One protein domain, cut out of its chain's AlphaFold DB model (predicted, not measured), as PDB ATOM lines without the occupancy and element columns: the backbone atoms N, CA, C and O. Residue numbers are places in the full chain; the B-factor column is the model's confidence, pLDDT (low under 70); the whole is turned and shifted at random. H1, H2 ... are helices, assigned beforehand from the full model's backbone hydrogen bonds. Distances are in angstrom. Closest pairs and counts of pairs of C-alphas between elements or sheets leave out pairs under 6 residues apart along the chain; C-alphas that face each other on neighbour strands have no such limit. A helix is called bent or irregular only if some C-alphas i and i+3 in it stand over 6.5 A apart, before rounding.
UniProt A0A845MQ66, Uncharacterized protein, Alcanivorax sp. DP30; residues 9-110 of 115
ATOM      1  N   ASP A   9      24.369   5.749 -12.030       88.19
ATOM      2  CA  ASP A   9      25.647   6.460 -12.175       88.19
ATOM      3  C   ASP A   9      25.725   7.277 -13.477       88.19
ATOM      4  O   ASP A   9      26.230   8.401 -13.498       88.19
ATOM      5  N   GLU A  10      25.215   6.726 -14.586       88.06
ATOM      6  CA  GLU A  10      25.164   7.425 -15.874       88.06
ATOM      7  C   GLU A  10      24.224   8.638 -15.822       88.06
ATOM      8  O   GLU A  10      24.538   9.684 -16.396       88.06
ATOM      9  N   LEU A  11      23.092   8.523 -15.119       90.56
ATOM     10  CA  LEU A  11      22.159   9.631 -14.908       90.56
ATOM     11  C   LEU A  11      22.746  10.702 -13.985       90.56
ATOM     12  O   LEU A  11      22.688  11.878 -14.333       90.56
ATOM     13  N   GLU A  12      23.344  10.316 -12.858       91.69
ATOM     14  CA  GLU A  12      24.005  11.237 -11.924       91.69
ATOM     15  C   GLU A  12      25.109  12.028 -12.628       91.69
ATOM     16  O   GLU A  12      25.119  13.259 -12.593       91.69
ATOM     17  N   THR A  13      25.964  11.333 -13.382       92.44
ATOM     18  CA  THR A  13      27.031  11.959 -14.171       92.44
ATOM     19  C   THR A  13      26.466  12.960 -15.183       92.44
ATOM     20  O   THR A  13      26.985  14.069 -15.324       92.44
ATOM     21  N   ALA A  14      25.392  12.603 -15.894       90.69
ATOM     22  CA  ALA A  14      24.760  13.494 -16.865       90.69
ATOM     23  C   ALA A  14      24.141  14.738 -16.201       90.69
ATOM     24  O   ALA A  14      24.245  15.845 -16.738       90.69
ATOM     25  N   ILE A  15      23.532  14.579 -15.022       92.44
ATOM     26  CA  ILE A  15      22.969  15.677 -14.228       92.44
ATOM     27  C   ILE A  15      24.079  16.626 -13.760       92.44
ATOM     28  O   ILE A  15      23.947  17.845 -13.900       92.44
ATOM     29  N   GLU A  16      25.185  16.094 -13.239       93.81
ATOM     30  CA  GLU A  16      26.339  16.890 -12.810       93.81
ATOM     31  C   GLU A  16      26.950  17.679 -13.970       93.81
ATOM     32  O   GLU A  16      27.186  18.885 -13.847       93.81
ATOM     33  N   GLN A  17      27.145  17.030 -15.121       93.25
ATOM     34  CA  GLN A  17      27.651  17.675 -16.333       93.25
ATOM     35  C   GLN A  17      26.737  18.810 -16.798       93.25
ATOM     36  O   GLN A  17      27.224  19.891 -17.133       93.25
ATOM     37  N   TYR A  18      25.420  18.594 -16.776       93.38
ATOM     38  CA  TYR A  18      24.456  19.630 -17.128       93.38
ATOM     39  C   TYR A  18      24.522  20.819 -16.161       93.38
ATOM     40  O   TYR A  18      24.564  21.971 -16.586       93.38
ATOM     41  N   ARG A  19      24.574  20.566 -14.846       92.56
ATOM     42  CA  ARG A  19      24.667  21.626 -13.827       92.56
ATOM     43  C   ARG A  19      25.954  22.446 -13.949       92.56
ATOM     44  O   ARG A  19      25.935  23.638 -13.657       92.56
ATOM     45  N   ALA A  20      27.051  21.823 -14.380       93.94
ATOM     46  CA  ALA A  20      28.331  22.491 -14.606       93.94
ATOM     47  C   ALA A  20      28.335  23.396 -15.851       93.94
ATOM     48  O   ALA A  20      29.052  24.396 -15.872       93.94
ATOM     49  N   ASN A  21      27.547  23.064 -16.875       93.19
ATOM     50  CA  ASN A  21      27.444  23.843 -18.105       93.19
ATOM     51  C   ASN A  21      25.995  23.842 -18.634       93.19
ATOM     52  O   ASN A  21      25.688  23.087 -19.563       93.19
ATOM     53  N   PRO A  22      25.104  24.652 -18.031       90.19
ATOM     54  CA  PRO A  22      23.698  24.701 -18.416       90.19
ATOM     55  C   PRO A  22      23.515  25.309 -19.809       90.19
ATOM     56  O   PRO A  22      24.391  26.005 -20.329       90.19
ATOM     57  N   ASP A  23      22.349  25.067 -20.410       92.44
ATOM     58  CA  ASP A  23      22.028  25.639 -21.716       92.44
ATOM     59  C   ASP A  23      21.927  27.176 -21.644       92.44
ATOM     60  O   ASP A  23      21.468  27.752 -20.654       92.44
ATOM     61  N   ASN A  24      22.357  27.852 -22.710       91.25
ATOM     62  CA  ASN A  24      22.306  29.308 -22.807       91.25
ATOM     63  C   ASN A  24      20.891  29.824 -23.113       91.25
ATOM     64  O   ASN A  24      20.610  30.994 -22.844       91.25
ATOM     65  N   ASP A  25      20.008  28.998 -23.688       94.88
ATOM     66  CA  ASP A  25      18.599  29.344 -23.884       94.88
ATOM     67  C   ASP A  25      17.815  29.138 -22.570       94.88
ATOM     68  O   ASP A  25      17.622  27.997 -22.137       94.88
ATOM     69  N   PRO A  26      17.267  30.205 -21.951       91.81
ATOM     70  CA  PRO A  26      16.545  30.102 -20.682       91.81
ATOM     71  C   PRO A  26      15.314  29.186 -20.724       91.81
ATOM     72  O   PRO A  26      14.905  28.651 -19.692       91.81
ATOM     73  N   LYS A  27      14.675  29.020 -21.890       92.62
ATOM     74  CA  LYS A  27      13.514  28.129 -22.029       92.62
ATOM     75  C   LYS A  27      13.936  26.668 -22.021       92.62
ATOM     76  O   LYS A  27      13.257  25.849 -21.403       92.62
ATOM     77  N   VAL A  28      15.035  26.361 -22.705       91.25
ATOM     78  CA  VAL A  28      15.621  25.021 -22.754       91.25
ATOM     79  C   VAL A  28      16.179  24.663 -21.381       91.25
ATOM     80  O   VAL A  28      15.856  23.601 -20.850       91.25
ATOM     81  N   ASP A  29      16.879  25.601 -20.740       92.50
ATOM     82  CA  ASP A  29      17.407  25.411 -19.392       92.50
ATOM     83  C   ASP A  29      16.303  25.182 -18.353       92.50
ATOM     84  O   ASP A  29      16.343  24.221 -17.585       92.50
ATOM     85  N   GLY A  30      15.241  25.990 -18.389       92.19
ATOM     86  CA  GLY A  30      14.085  25.799 -17.516       92.19
ATOM     87  C   GLY A  30      13.363  24.462 -17.723       92.19
ATOM     88  O   GLY A  30      12.779  23.931 -16.778       92.19
ATOM     89  N   TYR A  31      13.385  23.901 -18.935       93.75
ATOM     90  CA  TYR A  31      12.820  22.580 -19.210       93.75
ATOM     91  C   TYR A  31      13.713  21.456 -18.674       93.75
ATOM     92  O   TYR A  31      13.221  20.577 -17.963       93.75
ATOM     93  N   TYR A  32      15.020  21.504 -18.948       93.25
ATOM     94  CA  TYR A  32      15.959  20.494 -18.462       93.25
ATOM     95  C   TYR A  32      16.068  20.472 -16.942       93.25
ATOM     96  O   TYR A  32      16.100  19.389 -16.364       93.25
ATOM     97  N   ARG A  33      16.016  21.628 -16.273       92.19
ATOM     98  CA  ARG A  33      15.988  21.678 -14.804       92.19
ATOM     99  C   ARG A  33      14.804  20.923 -14.206       92.19
ATOM    100  O   ARG A  33      15.002  20.168 -13.266       92.19
ATOM    101  N   LYS A  34      13.606  21.042 -14.788       93.56
ATOM    102  CA  LYS A  34      12.432  20.273 -14.333       93.56
ATOM    103  C   LYS A  34      12.622  18.771 -14.523       93.56
ATOM    104  O   LYS A  34      12.235  17.989 -13.664       93.56
ATOM    105  N   ILE A  35      13.203  18.361 -15.653       92.50
ATOM    106  CA  ILE A  35      13.530  16.948 -15.884       92.50
ATOM    107  C   ILE A  35      14.523  16.465 -14.827       92.50
ATOM    108  O   ILE A  35      14.300  15.413 -14.243       92.50
ATOM    109  N   ILE A  36      15.576  17.238 -14.559       93.31
ATOM    110  CA  ILE A  36      16.590  16.914 -13.552       93.31
ATOM    111  C   ILE A  36      15.959  16.780 -12.167       93.31
ATOM    112  O   ILE A  36      16.182  15.769 -11.521       93.31
ATOM    113  N   GLU A  37      15.102  17.715 -11.750       92.88
ATOM    114  CA  GLU A  37      14.380  17.629 -10.471       92.88
ATOM    115  C   GLU A  37      13.560  16.332 -10.357       92.88
ATOM    116  O   GLU A  37      13.549  15.679  -9.313       92.88
ATOM    117  N   HIS A  38      12.894  15.919 -11.439       90.50
ATOM    118  CA  HIS A  38      12.171  14.649 -11.471       90.50
ATOM    119  C   HIS A  38      13.098  13.428 -11.440       90.50
ATOM    120  O   HIS A  38      12.740  12.420 -10.829       90.50
ATOM    121  N   LEU A  39      14.257  13.494 -12.098       90.62
ATOM    122  CA  LEU A  39      15.249  12.421 -12.094       90.62
ATOM    123  C   LEU A  39      15.913  12.275 -10.722       90.62
ATOM    124  O   LEU A  39      16.012  11.151 -10.245       90.62
ATOM    125  N   ASP A  40      16.280  13.374 -10.062       91.31
ATOM    126  CA  ASP A  40      16.825  13.368  -8.700       91.31
ATOM    127  C   ASP A  40      15.841  12.704  -7.727       91.31
ATOM    128  O   ASP A  40      16.197  11.767  -7.017       91.31
ATOM    129  N   ALA A  41      14.570  13.124  -7.757       89.75
ATOM    130  CA  ALA A  41      13.527  12.539  -6.913       89.75
ATOM    131  C   ALA A  41      13.298  11.044  -7.208       89.75
ATOM    132  O   ALA A  41      12.932  10.272  -6.320       89.75
ATOM    133  N   LEU A  42      13.489  10.622  -8.462       88.75
ATOM    134  CA  LEU A  42      13.400   9.217  -8.844       88.75
ATOM    135  C   LEU A  42      14.594   8.420  -8.310       88.75
ATOM    136  O   LEU A  42      14.377   7.345  -7.758       88.75
ATOM    137  N   LEU A  43      15.815   8.939  -8.446       90.25
ATOM    138  CA  LEU A  43      17.037   8.304  -7.947       90.25
ATOM    139  C   LEU A  43      16.994   8.142  -6.424       90.25
ATOM    140  O   LEU A  43      17.193   7.033  -5.933       90.25
ATOM    141  N   GLU A  44      16.630   9.199  -5.693       90.88
ATOM    142  CA  GLU A  44      16.472   9.166  -4.232       90.88
ATOM    143  C   GLU A  44      15.450   8.104  -3.809       90.88
ATOM    144  O   GLU A  44      15.729   7.239  -2.974       90.88
ATOM    145  N   ARG A  45      14.276   8.091  -4.452       89.19
ATOM    146  CA  ARG A  45      13.237   7.093  -4.181       89.19
ATOM    147  C   ARG A  45      13.725   5.663  -4.431       89.19
ATOM    148  O   ARG A  45      13.409   4.770  -3.646       89.19
ATOM    149  N   GLU A  46      14.421   5.411  -5.537       88.50
ATOM    150  CA  GLU A  46      14.939   4.073  -5.854       88.50
ATOM    151  C   GLU A  46      16.031   3.641  -4.863       88.50
ATOM    152  O   GLU A  46      16.051   2.481  -4.444       88.50
ATOM    153  N   GLU A  47      16.877   4.568  -4.408       89.69
ATOM    154  CA  GLU A  47      17.877   4.299  -3.375       89.69
ATOM    155  C   GLU A  47      17.221   3.907  -2.040       89.69
ATOM    156  O   GLU A  47      17.588   2.897  -1.424       89.69
ATOM    157  N   GLU A  48      16.210   4.659  -1.599       91.19
ATOM    158  CA  GLU A  48      15.451   4.357  -0.384       91.19
ATOM    159  C   GLU A  48      14.750   2.996  -0.465       91.19
ATOM    160  O   GLU A  48      14.823   2.191   0.472       91.19
ATOM    161  N   LEU A  49      14.101   2.707  -1.597       89.19
ATOM    162  CA  LEU A  49      13.445   1.425  -1.843       89.19
ATOM    163  C   LEU A  49      14.451   0.273  -1.857       89.19
ATOM    164  O   LEU A  49      14.177  -0.774  -1.266       89.19
ATOM    165  N   GLY A  50      15.621   0.466  -2.468       88.69
ATOM    166  CA  GLY A  50      16.712  -0.505  -2.476       88.69
ATOM    167  C   GLY A  50      17.222  -0.811  -1.067       88.69
ATOM    168  O   GLY A  50      17.304  -1.979  -0.676       88.69
ATOM    169  N   LYS A  51      17.482   0.223  -0.257       91.62
ATOM    170  CA  LYS A  51      17.901   0.086   1.149       91.62
ATOM    171  C   LYS A  51      16.848  -0.638   1.991       91.62
ATOM    172  O   LYS A  51      17.177  -1.552   2.753       91.62
ATOM    173  N   ALA A  52      15.579  -0.251   1.854       90.44
ATOM    174  CA  ALA A  52      14.472  -0.876   2.571       90.44
ATOM    175  C   ALA A  52      14.307  -2.352   2.181       90.44
ATOM    176  O   ALA A  52      14.158  -3.206   3.058       90.44
ATOM    177  N   PHE A  53      14.404  -2.657   0.883       91.50
ATOM    178  CA  PHE A  53      14.351  -4.018   0.366       91.50
ATOM    179  C   PHE A  53      15.496  -4.876   0.909       91.50
ATOM    180  O   PHE A  53      15.232  -5.943   1.457       91.50
ATOM    181  N   ALA A  54      16.742  -4.394   0.850       91.38
ATOM    182  CA  ALA A  54      17.917  -5.120   1.343       91.38
ATOM    183  C   ALA A  54      17.821  -5.426   2.847       91.38
ATOM    184  O   ALA A  54      18.074  -6.548   3.290       91.38
ATOM    185  N   LYS A  55      17.372  -4.454   3.654       91.88
ATOM    186  CA  LYS A  55      17.103  -4.675   5.083       91.88
ATOM    187  C   LYS A  55      16.001  -5.714   5.292       91.88
ATOM    188  O   LYS A  55      16.095  -6.557   6.185       91.88
ATOM    189  N   GLY A  56      14.950  -5.645   4.476       91.62
ATOM    190  CA  GLY A  56      13.858  -6.601   4.480       91.62
ATOM    191  C   GLY A  56      14.340  -8.016   4.179       91.62
ATOM    192  O   GLY A  56      14.014  -8.925   4.940       91.62
ATOM    193  N   GLU A  57      15.132  -8.187   3.127       92.94
ATOM    194  CA  GLU A  57      15.735  -9.450   2.700       92.94
ATOM    195  C   GLU A  57      16.619 -10.057   3.786       92.94
ATOM    196  O   GLU A  57      16.409 -11.210   4.167       92.94
ATOM    197  N   GLN A  58      17.513  -9.261   4.377       92.38
ATOM    198  CA  GLN A  58      18.380  -9.724   5.457       92.38
ATOM    199  C   GLN A  58      17.581 -10.223   6.669       92.38
ATOM    200  O   GLN A  58      17.932 -11.235   7.273       92.38
ATOM    201  N   ALA A  59      16.476  -9.559   7.023       92.31
ATOM    202  CA  ALA A  59      15.624 -10.019   8.117       92.31
ATOM    203  C   ALA A  59      14.968 -11.380   7.809       92.31
ATOM    204  O   ALA A  59      14.971 -12.267   8.663       92.31
ATOM    205  N   ARG A  60      14.455 -11.583   6.584       92.31
ATOM    206  CA  ARG A  60      13.858 -12.871   6.172       92.31
ATOM    207  C   ARG A  60      14.902 -13.980   6.115       92.31
ATOM    208  O   ARG A  60      14.598 -15.112   6.491       92.31
ATOM    209  N   LEU A  61      16.116 -13.656   5.674       93.06
ATOM    210  CA  LEU A  61      17.254 -14.567   5.669       93.06
ATOM    211  C   LEU A  61      17.528 -15.111   7.073       93.06
ATOM    212  O   LEU A  61      17.563 -16.327   7.250       93.06
ATOM    213  N   VAL A  62      17.667 -14.223   8.063       92.25
ATOM    214  CA  VAL A  62      17.921 -14.602   9.460       92.25
ATOM    215  C   VAL A  62      16.788 -15.476   9.998       92.25
ATOM    216  O   VAL A  62      17.048 -16.589  10.445       92.25
ATOM    217  N   SER A  63      15.528 -15.048   9.856       91.81
ATOM    218  CA  SER A  63      14.379 -15.835  10.333       91.81
ATOM    219  C   SER A  63      14.273 -17.208   9.662       91.81
ATOM    220  O   SER A  63      13.883 -18.188  10.293       91.81
ATOM    221  N   THR A  64      14.628 -17.308   8.379       91.25
ATOM    222  CA  THR A  64      14.587 -18.588   7.658       91.25
ATOM    223  C   THR A  64      15.745 -19.498   8.057       91.25
ATOM    224  O   THR A  64      15.555 -20.707   8.182       91.25
ATOM    225  N   ALA A  65      16.931 -18.935   8.292       90.50
ATOM    226  CA  ALA A  65      18.075 -19.680   8.801       90.50
ATOM    227  C   ALA A  65      17.784 -20.259  10.194       90.50
ATOM    228  O   ALA A  65      18.040 -21.440  10.416       90.50
ATOM    229  N   GLU A  66      17.161 -19.483  11.084       90.50
ATOM    230  CA  GLU A  66      16.705 -19.947  12.401       90.50
ATOM    231  C   GLU A  66      15.671 -21.075  12.283       90.50
ATOM    232  O   GLU A  66      15.831 -22.134  12.893       90.50
ATOM    233  N   LEU A  67      14.649 -20.897  11.436       89.69
ATOM    234  CA  LEU A  67      13.611 -21.904  11.188       89.69
ATOM    235  C   LEU A  67      14.186 -23.236  10.682       89.69
ATOM    236  O   LEU A  67      13.679 -24.307  11.017       89.69
ATOM    237  N   LEU A  68      15.235 -23.173   9.864       88.44
ATOM    238  CA  LEU A  68      15.918 -24.336   9.299       88.44
ATOM    239  C   LEU A  68      17.098 -24.820  10.158       88.44
ATOM    240  O   LEU A  68      17.789 -25.757   9.759       88.44
ATOM    241  N   SER A  69      17.322 -24.205  11.328       87.75
ATOM    242  CA  SER A  69      18.445 -24.504  12.226       87.75
ATOM    243  C   SER A  69      19.799 -24.486  11.506       87.75
ATOM    244  O   SER A  69      20.646 -25.360  11.701       87.75
ATOM    245  N   LEU A  70      19.990 -23.509  10.617       86.06
ATOM    246  CA  LEU A  70      21.248 -23.312   9.913       86.06
ATOM    247  C   LEU A  70      22.248 -22.591  10.821       86.06
ATOM    248  O   LEU A  70      21.869 -21.666  11.536       86.06
ATOM    249  N   PRO A  71      23.534 -22.982  10.780       81.31
ATOM    250  CA  PRO A  71      24.567 -22.371  11.612       81.31
ATOM    251  C   PRO A  71      24.859 -20.916  11.223       81.31
ATOM    252  O   PRO A  71      25.403 -20.167  12.028       81.31
ATOM    253  N   GLU A  72      24.505 -20.518  10.000       84.44
ATOM    254  CA  GLU A  72      24.739 -19.179   9.476       84.44
ATOM    255  C   GLU A  72      23.564 -18.726   8.605       84.44
ATOM    256  O   GLU A  72      23.013 -19.499   7.811       84.44
ATOM    257  N   ALA A  73      23.214 -17.444   8.727       84.31
ATOM    258  CA  ALA A  73      22.296 -16.766   7.827       84.31
ATOM    259  C   ALA A  73      23.035 -16.403   6.531       84.31
ATOM    260  O   ALA A  73      23.542 -15.296   6.373       84.31
ATOM    261  N   SER A  74      23.110 -17.370   5.615       86.06
ATOM    262  CA  SER A  74      23.731 -17.223   4.297       86.06
ATOM    263  C   SER A  74      22.732 -17.563   3.199       86.06
ATOM    264  O   SER A  74      22.117 -18.631   3.212       86.06
ATOM    265  N   LEU A  75      22.594 -16.657   2.227       82.38
ATOM    266  CA  LEU A  75      21.705 -16.815   1.071       82.38
ATOM    267  C   LEU A  75      22.099 -18.042   0.248       82.38
ATOM    268  O   LEU A  75      21.244 -18.838  -0.128       82.38
ATOM    269  N   GLN A  76      23.403 -18.246   0.052       86.50
ATOM    270  CA  GLN A  76      23.928 -19.428  -0.622       86.50
ATOM    271  C   GLN A  76      23.517 -20.710   0.110       86.50
ATOM    272  O   GLN A  76      23.005 -21.638  -0.514       86.50
ATOM    273  N   ARG A  77      23.671 -20.746   1.440       84.19
ATOM    274  CA  ARG A  77      23.331 -21.933   2.232       84.19
ATOM    275  C   ARG A  77      21.832 -22.215   2.236       84.19
ATOM    276  O   ARG A  77      21.418 -23.373   2.193       84.19
ATOM    277  N   LEU A  78      21.026 -21.156   2.258       85.31
ATOM    278  CA  LEU A  78      19.582 -21.234   2.080       85.31
ATOM    279  C   LEU A  78      19.252 -21.893   0.733       85.31
ATOM    280  O   LEU A  78      18.521 -22.877   0.697       85.31
ATOM    281  N   CYS A  79      19.835 -21.393  -0.361       86.75
ATOM    282  CA  CYS A  79      19.626 -21.906  -1.716       86.75
ATOM    283  C   CYS A  79      20.035 -23.375  -1.856       86.75
ATOM    284  O   CYS A  79      19.292 -24.155  -2.447       86.75
ATOM    285  N   GLU A  80      21.168 -23.774  -1.273       87.44
ATOM    286  CA  GLU A  80      21.596 -25.176  -1.219       87.44
ATOM    287  C   GLU A  80      20.542 -26.051  -0.525       87.44
ATOM    288  O   GLU A  80      20.135 -27.076  -1.067       87.44
ATOM    289  N   ARG A  81      20.006 -25.609   0.622       84.25
ATOM    290  CA  ARG A  81      18.921 -26.320   1.318       84.25
ATOM    291  C   ARG A  81      17.623 -26.392   0.522       84.25
ATOM    292  O   ARG A  81      16.952 -27.423   0.562       84.25
ATOM    293  N   PHE A  82      17.261 -25.333  -0.199       85.44
ATOM    294  CA  PHE A  82      16.120 -25.369  -1.117       85.44
ATOM    295  C   PHE A  82      16.342 -26.375  -2.249       85.44
ATOM    296  O   PHE A  82      15.424 -27.126  -2.576       85.44
ATOM    297  N   ALA A  83      17.550 -26.424  -2.815       86.69
ATOM    298  CA  ALA A  83      17.911 -27.332  -3.903       86.69
ATOM    299  C   ALA A  83      17.940 -28.806  -3.465       86.69
ATOM    300  O   ALA A  83      17.565 -29.682  -4.239       86.69
ATOM    301  N   GLU A  84      18.314 -29.081  -2.212       86.69
ATOM    302  CA  GLU A  84      18.209 -30.413  -1.597       86.69
ATOM    303  C   GLU A  84      16.747 -30.893  -1.460       86.69
ATOM    304  O   GLU A  84      16.503 -32.078  -1.232       86.69
ATOM    305  N   GLY A  85      15.761 -29.994  -1.587       75.88
ATOM    306  CA  GLY A  85      14.329 -30.314  -1.642       75.88
ATOM    307  C   GLY A  85      13.704 -30.762  -0.316       75.88
ATOM    308  O   GLY A  85      12.493 -30.976  -0.243       75.88
ATOM    309  N   ASN A  86      14.489 -30.876   0.756       70.62
ATOM    310  CA  ASN A  86      14.022 -31.370   2.049       70.62
ATOM    311  C   ASN A  86      13.633 -30.232   3.005       70.62
ATOM    312  O   ASN A  86      14.251 -30.019   4.046       70.62
ATOM    313  N   LEU A  87      12.593 -29.485   2.635       80.00
ATOM    314  CA  LEU A  87      12.056 -28.374   3.441       80.00
ATOM    315  C   LEU A  87      10.876 -28.806   4.322       80.00
ATOM    316  O   LEU A  87      10.427 -28.049   5.183       80.00
ATOM    317  N   GLY A  88      10.377 -30.028   4.102       79.50
ATOM    318  CA  GLY A  88       9.365 -30.697   4.911       79.50
ATOM    319  C   GLY A  88       8.205 -29.789   5.325       79.50
ATOM    320  O   GLY A  88       7.544 -29.163   4.499       79.50
ATOM    321  N   LYS A  89       7.963 -29.721   6.637       85.69
ATOM    322  CA  LYS A  89       6.881 -28.928   7.243       85.69
ATOM    323  C   LYS A  89       7.177 -27.425   7.314       85.69
ATOM    324  O   LYS A  89       6.267 -26.660   7.609       85.69
ATOM    325  N   SER A  90       8.413 -27.005   7.048       87.50
ATOM    326  CA  SER A  90       8.829 -25.600   7.128       87.50
ATOM    327  C   SER A  90       8.491 -24.818   5.856       87.50
ATOM    328  O   SER A  90       8.385 -23.597   5.913       87.50
ATOM    329  N   LEU A  91       8.263 -25.493   4.721       88.12
ATOM    330  CA  LEU A  91       7.992 -24.846   3.431       88.12
ATOM    331  C   LEU A  91       6.819 -23.837   3.456       88.12
ATOM    332  O   LEU A  91       7.010 -22.732   2.949       88.12
ATOM    333  N   PRO A  92       5.640 -24.128   4.044       91.19
ATOM    334  CA  PRO A  92       4.554 -23.145   4.109       91.19
ATOM    335  C   PRO A  92       4.949 -21.873   4.869       91.19
ATOM    336  O   PRO A  92       4.688 -20.771   4.400       91.19
ATOM    337  N   ILE A  93       5.655 -22.027   5.991       91.50
ATOM    338  CA  ILE A  93       6.118 -20.912   6.829       91.50
ATOM    339  C   ILE A  93       7.138 -20.066   6.060       91.50
ATOM    340  O   ILE A  93       7.072 -18.841   6.058       91.50
ATOM    341  N   ILE A  94       8.055 -20.715   5.343       91.00
ATOM    342  CA  ILE A  94       9.012 -20.037   4.468       91.00
ATOM    343  C   ILE A  94       8.281 -19.205   3.410       91.00
ATOM    344  O   ILE A  94       8.624 -18.044   3.194       91.00
ATOM    345  N   ILE A  95       7.260 -19.764   2.758       91.25
ATOM    346  CA  ILE A  95       6.483 -19.024   1.758       91.25
ATOM    347  C   ILE A  95       5.825 -17.796   2.396       91.25
ATOM    348  O   ILE A  95       5.888 -16.715   1.815       91.25
ATOM    349  N   GLU A  96       5.250 -17.915   3.592       93.25
ATOM    350  CA  GLU A  96       4.655 -16.779   4.311       93.25
ATOM    351  C   GLU A  96       5.677 -15.684   4.652       93.25
ATOM    352  O   GLU A  96       5.366 -14.497   4.538       93.25
ATOM    353  N   ILE A  97       6.910 -16.066   4.996       91.44
ATOM    354  CA  ILE A  97       8.013 -15.143   5.299       91.44
ATOM    355  C   ILE A  97       8.464 -14.376   4.041       91.44
ATOM    356  O   ILE A  97       8.668 -13.158   4.089       91.44
ATOM    357  N   TRP A  98       8.618 -15.074   2.911       92.81
ATOM    358  CA  TRP A  98       9.240 -14.533   1.694       92.81
ATOM    359  C   TRP A  98       8.256 -13.916   0.697       92.81
ATOM    360  O   TRP A  98       8.615 -12.981  -0.021       92.81
ATOM    361  N   LEU A  99       7.007 -14.382   0.647       92.94
ATOM    362  CA  LEU A  99       6.013 -13.900  -0.315       92.94
ATOM    363  C   LEU A  99       5.747 -12.384  -0.219       92.94
ATOM    364  O   LEU A  99       5.627 -11.750  -1.272       92.94
ATOM    365  N   PRO A 100       5.653 -11.759   0.974       93.00
ATOM    366  CA  PRO A 100       5.515 -10.309   1.076       93.00
ATOM    367  C   PRO A 100       6.699  -9.568   0.450       93.00
ATOM    368  O   PRO A 100       6.486  -8.654  -0.343       93.00
ATOM    369  N   LEU A 101       7.927 -10.022   0.721       91.69
ATOM    370  CA  LEU A 101       9.148  -9.421   0.185       91.69
ATOM    371  C   LEU A 101       9.218  -9.567  -1.344       91.69
ATOM    372  O   LEU A 101       9.519  -8.608  -2.048       91.69
ATOM    373  N   ALA A 102       8.851 -10.731  -1.886       89.94
ATOM    374  CA  ALA A 102       8.775 -10.934  -3.332       89.94
ATOM    375  C   ALA A 102       7.749  -9.994  -3.995       89.94
ATOM    376  O   ALA A 102       8.003  -9.429  -5.059       89.94
ATOM    377  N   LYS A 103       6.593  -9.772  -3.352       90.00
ATOM    378  CA  LYS A 103       5.592  -8.800  -3.820       90.00
ATOM    379  C   LYS A 103       6.105  -7.361  -3.751       90.00
ATOM    380  O   LYS A 103       5.767  -6.571  -4.626       90.00
ATOM    381  N   GLU A 104       6.877  -7.012  -2.725       88.69
ATOM    382  CA  GLU A 104       7.542  -5.709  -2.616       88.69
ATOM    383  C   GLU A 104       8.557  -5.518  -3.747       88.69
ATOM    384  O   GLU A 104       8.472  -4.516  -4.454       88.69
ATOM    385  N   LYS A 105       9.412  -6.516  -4.012       88.50
ATOM    386  CA  LYS A 105      10.374  -6.474  -5.124       88.50
ATOM    387  C   LYS A 105       9.692  -6.235  -6.465       88.50
ATOM    388  O   LYS A 105      10.077  -5.342  -7.208       88.50
ATOM    389  N   LEU A 106       8.608  -6.965  -6.732       87.69
ATOM    390  CA  LEU A 106       7.837  -6.807  -7.965       87.69
ATOM    391  C   LEU A 106       7.232  -5.406  -8.129       87.69
ATOM    392  O   LEU A 106       7.096  -4.950  -9.262       87.69
ATOM    393  N   LYS A 107       6.858  -4.730  -7.034       86.31
ATOM    394  CA  LYS A 107       6.362  -3.342  -7.074       86.31
ATOM    395  C   LYS A 107       7.474  -2.334  -7.353       86.31
ATOM    396  O   LYS A 107       7.187  -1.318  -7.977       86.31
ATOM    397  N   ILE A 108       8.689  -2.603  -6.874       84.50
ATOM    398  CA  ILE A 108       9.879  -1.794  -7.170       84.50
ATOM    399  C   ILE A 108      10.241  -1.962  -8.648       84.50
ATOM    400  O   ILE A 108      10.358  -0.977  -9.362       84.50
ATOM    401  N   ASP A 109      10.308  -3.204  -9.134       82.31
ATOM    402  CA  ASP A 109      10.728  -3.503 -10.509       82.31
ATOM    403  C   ASP A 109       9.661  -3.133 -11.557       82.31
ATOM    404  O   ASP A 109       9.982  -2.847 -12.711       82.31
ATOM    405  N   ASN A 110       8.378  -3.138 -11.170       81.19
ATOM    406  CA  ASN A 110       7.249  -2.766 -12.028       81.19
ATOM    407  C   ASN A 110       6.383  -1.692 -11.353       81.19
ATOM    408  O   ASN A 110       5.248  -1.975 -10.932       81.19
TER     409      ASN A 110
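What this domain is: This is residues 9 to 110 of the 115 residues of an uncharacterized protein of Alcanivorax sp. DP30 (UniProt A0A845MQ66). One very long helix, H2, makes the spine of a slender rod, and a shorter helix folds back beside it towards each end: H1 near the end where H2 begins, and H4 along the second half of H2. The small helix H3 packs on H2 at that same far end, at a steep tilt to it, in the turn of chain between H2 and H4. The printed part has 102 residues, with four named helices in the order H1, H2, H3, H4 and no named strand; its class is all helix. The whole is extended, with a radius of gyration of the C-alphas of 21.5 A, and its C-alphas span 67 by 21 by 19 A along their three main axes.

Where its parts are: Start with the longest helix, H2, residues 26 to 67: find C-alpha 26 at (16.545, 30.102, -20.682), and from there follow 42 residues to C-alpha 67 at (13.611, -21.904, 11.188), 61.1 A away. Before it in the chain stands H1, residues 9 to 20, which begins at C-alpha 9 at (25.647, 6.460, -12.175) and is 16.4 A long from first to last C-alpha. After H2 look for H3, residues 75 to 83, only 9 residues and 12.2 A long. H4 takes residues 88 to 109 and is 31.3 A long; you reach its last residue at C-alpha 109 at (10.728, -3.503, -10.509). Look near residue 97 for a kink of 37 degrees in H4. H4 is also irregular, but only just: C-alphas 89 and 92 are 7.0 A apart, and its line is a rough one.

How they stand to each other: Begin at H2 and walk outward. H2 and H4 touch, with 12 pairs of C-alphas within 8 A; look for their closest C-alphas, those of Arg 60 and Ile 97, 6.3 A apart. Their lines stand at a shallow tilt of 6 degrees, and they run opposite ways. H2 and H3 touch too, H2 with residues 61 to 65 alone; the closest C-alphas here are those of Leu 61 and Leu 75, 6.8 A apart. These two stand at a steep tilt of 61 degrees and run the same way. Now go back to H1: it touches no helix, and it is close to H2 but not clearly touching, with 2 pairs of C-alphas within 8 A. Their closest C-alphas are those of Ile 15 and Ile 36, 6.5 A apart, and the two helices run opposite ways at a shallow tilt of 31 degrees. H1 is apart from H3 and from H4, and H3 and H4 are apart although they follow each other in the chain. Read the backbone atoms of H1 and H3, and you will find each O i to N i+4 pair within hydrogen-bond range; in H2 it is 37 of 38 pairs and in H4 14 of 18.

The domain as a whole: Measure the rod by its two C-alphas farthest apart, those of Asn 24 and Gly 88, 67.4 A from each other. The C-alphas of the first and last printed residues, Asp 9 and Asn 110, are 20.6 A apart. In the full chain of 115 residues the printed part begins at residue 9 and ends at residue 110, and it has no cut. The links from H1 to H2 and from H3 to H4 are tight, with 5 and 4 residues between the helices; the link from H2 to H3, with 7 residues, is short, and no link is long. The B-factor column gives a mean pLDDT of 89.4 for the printed part of this model, and no printed residue is under 70.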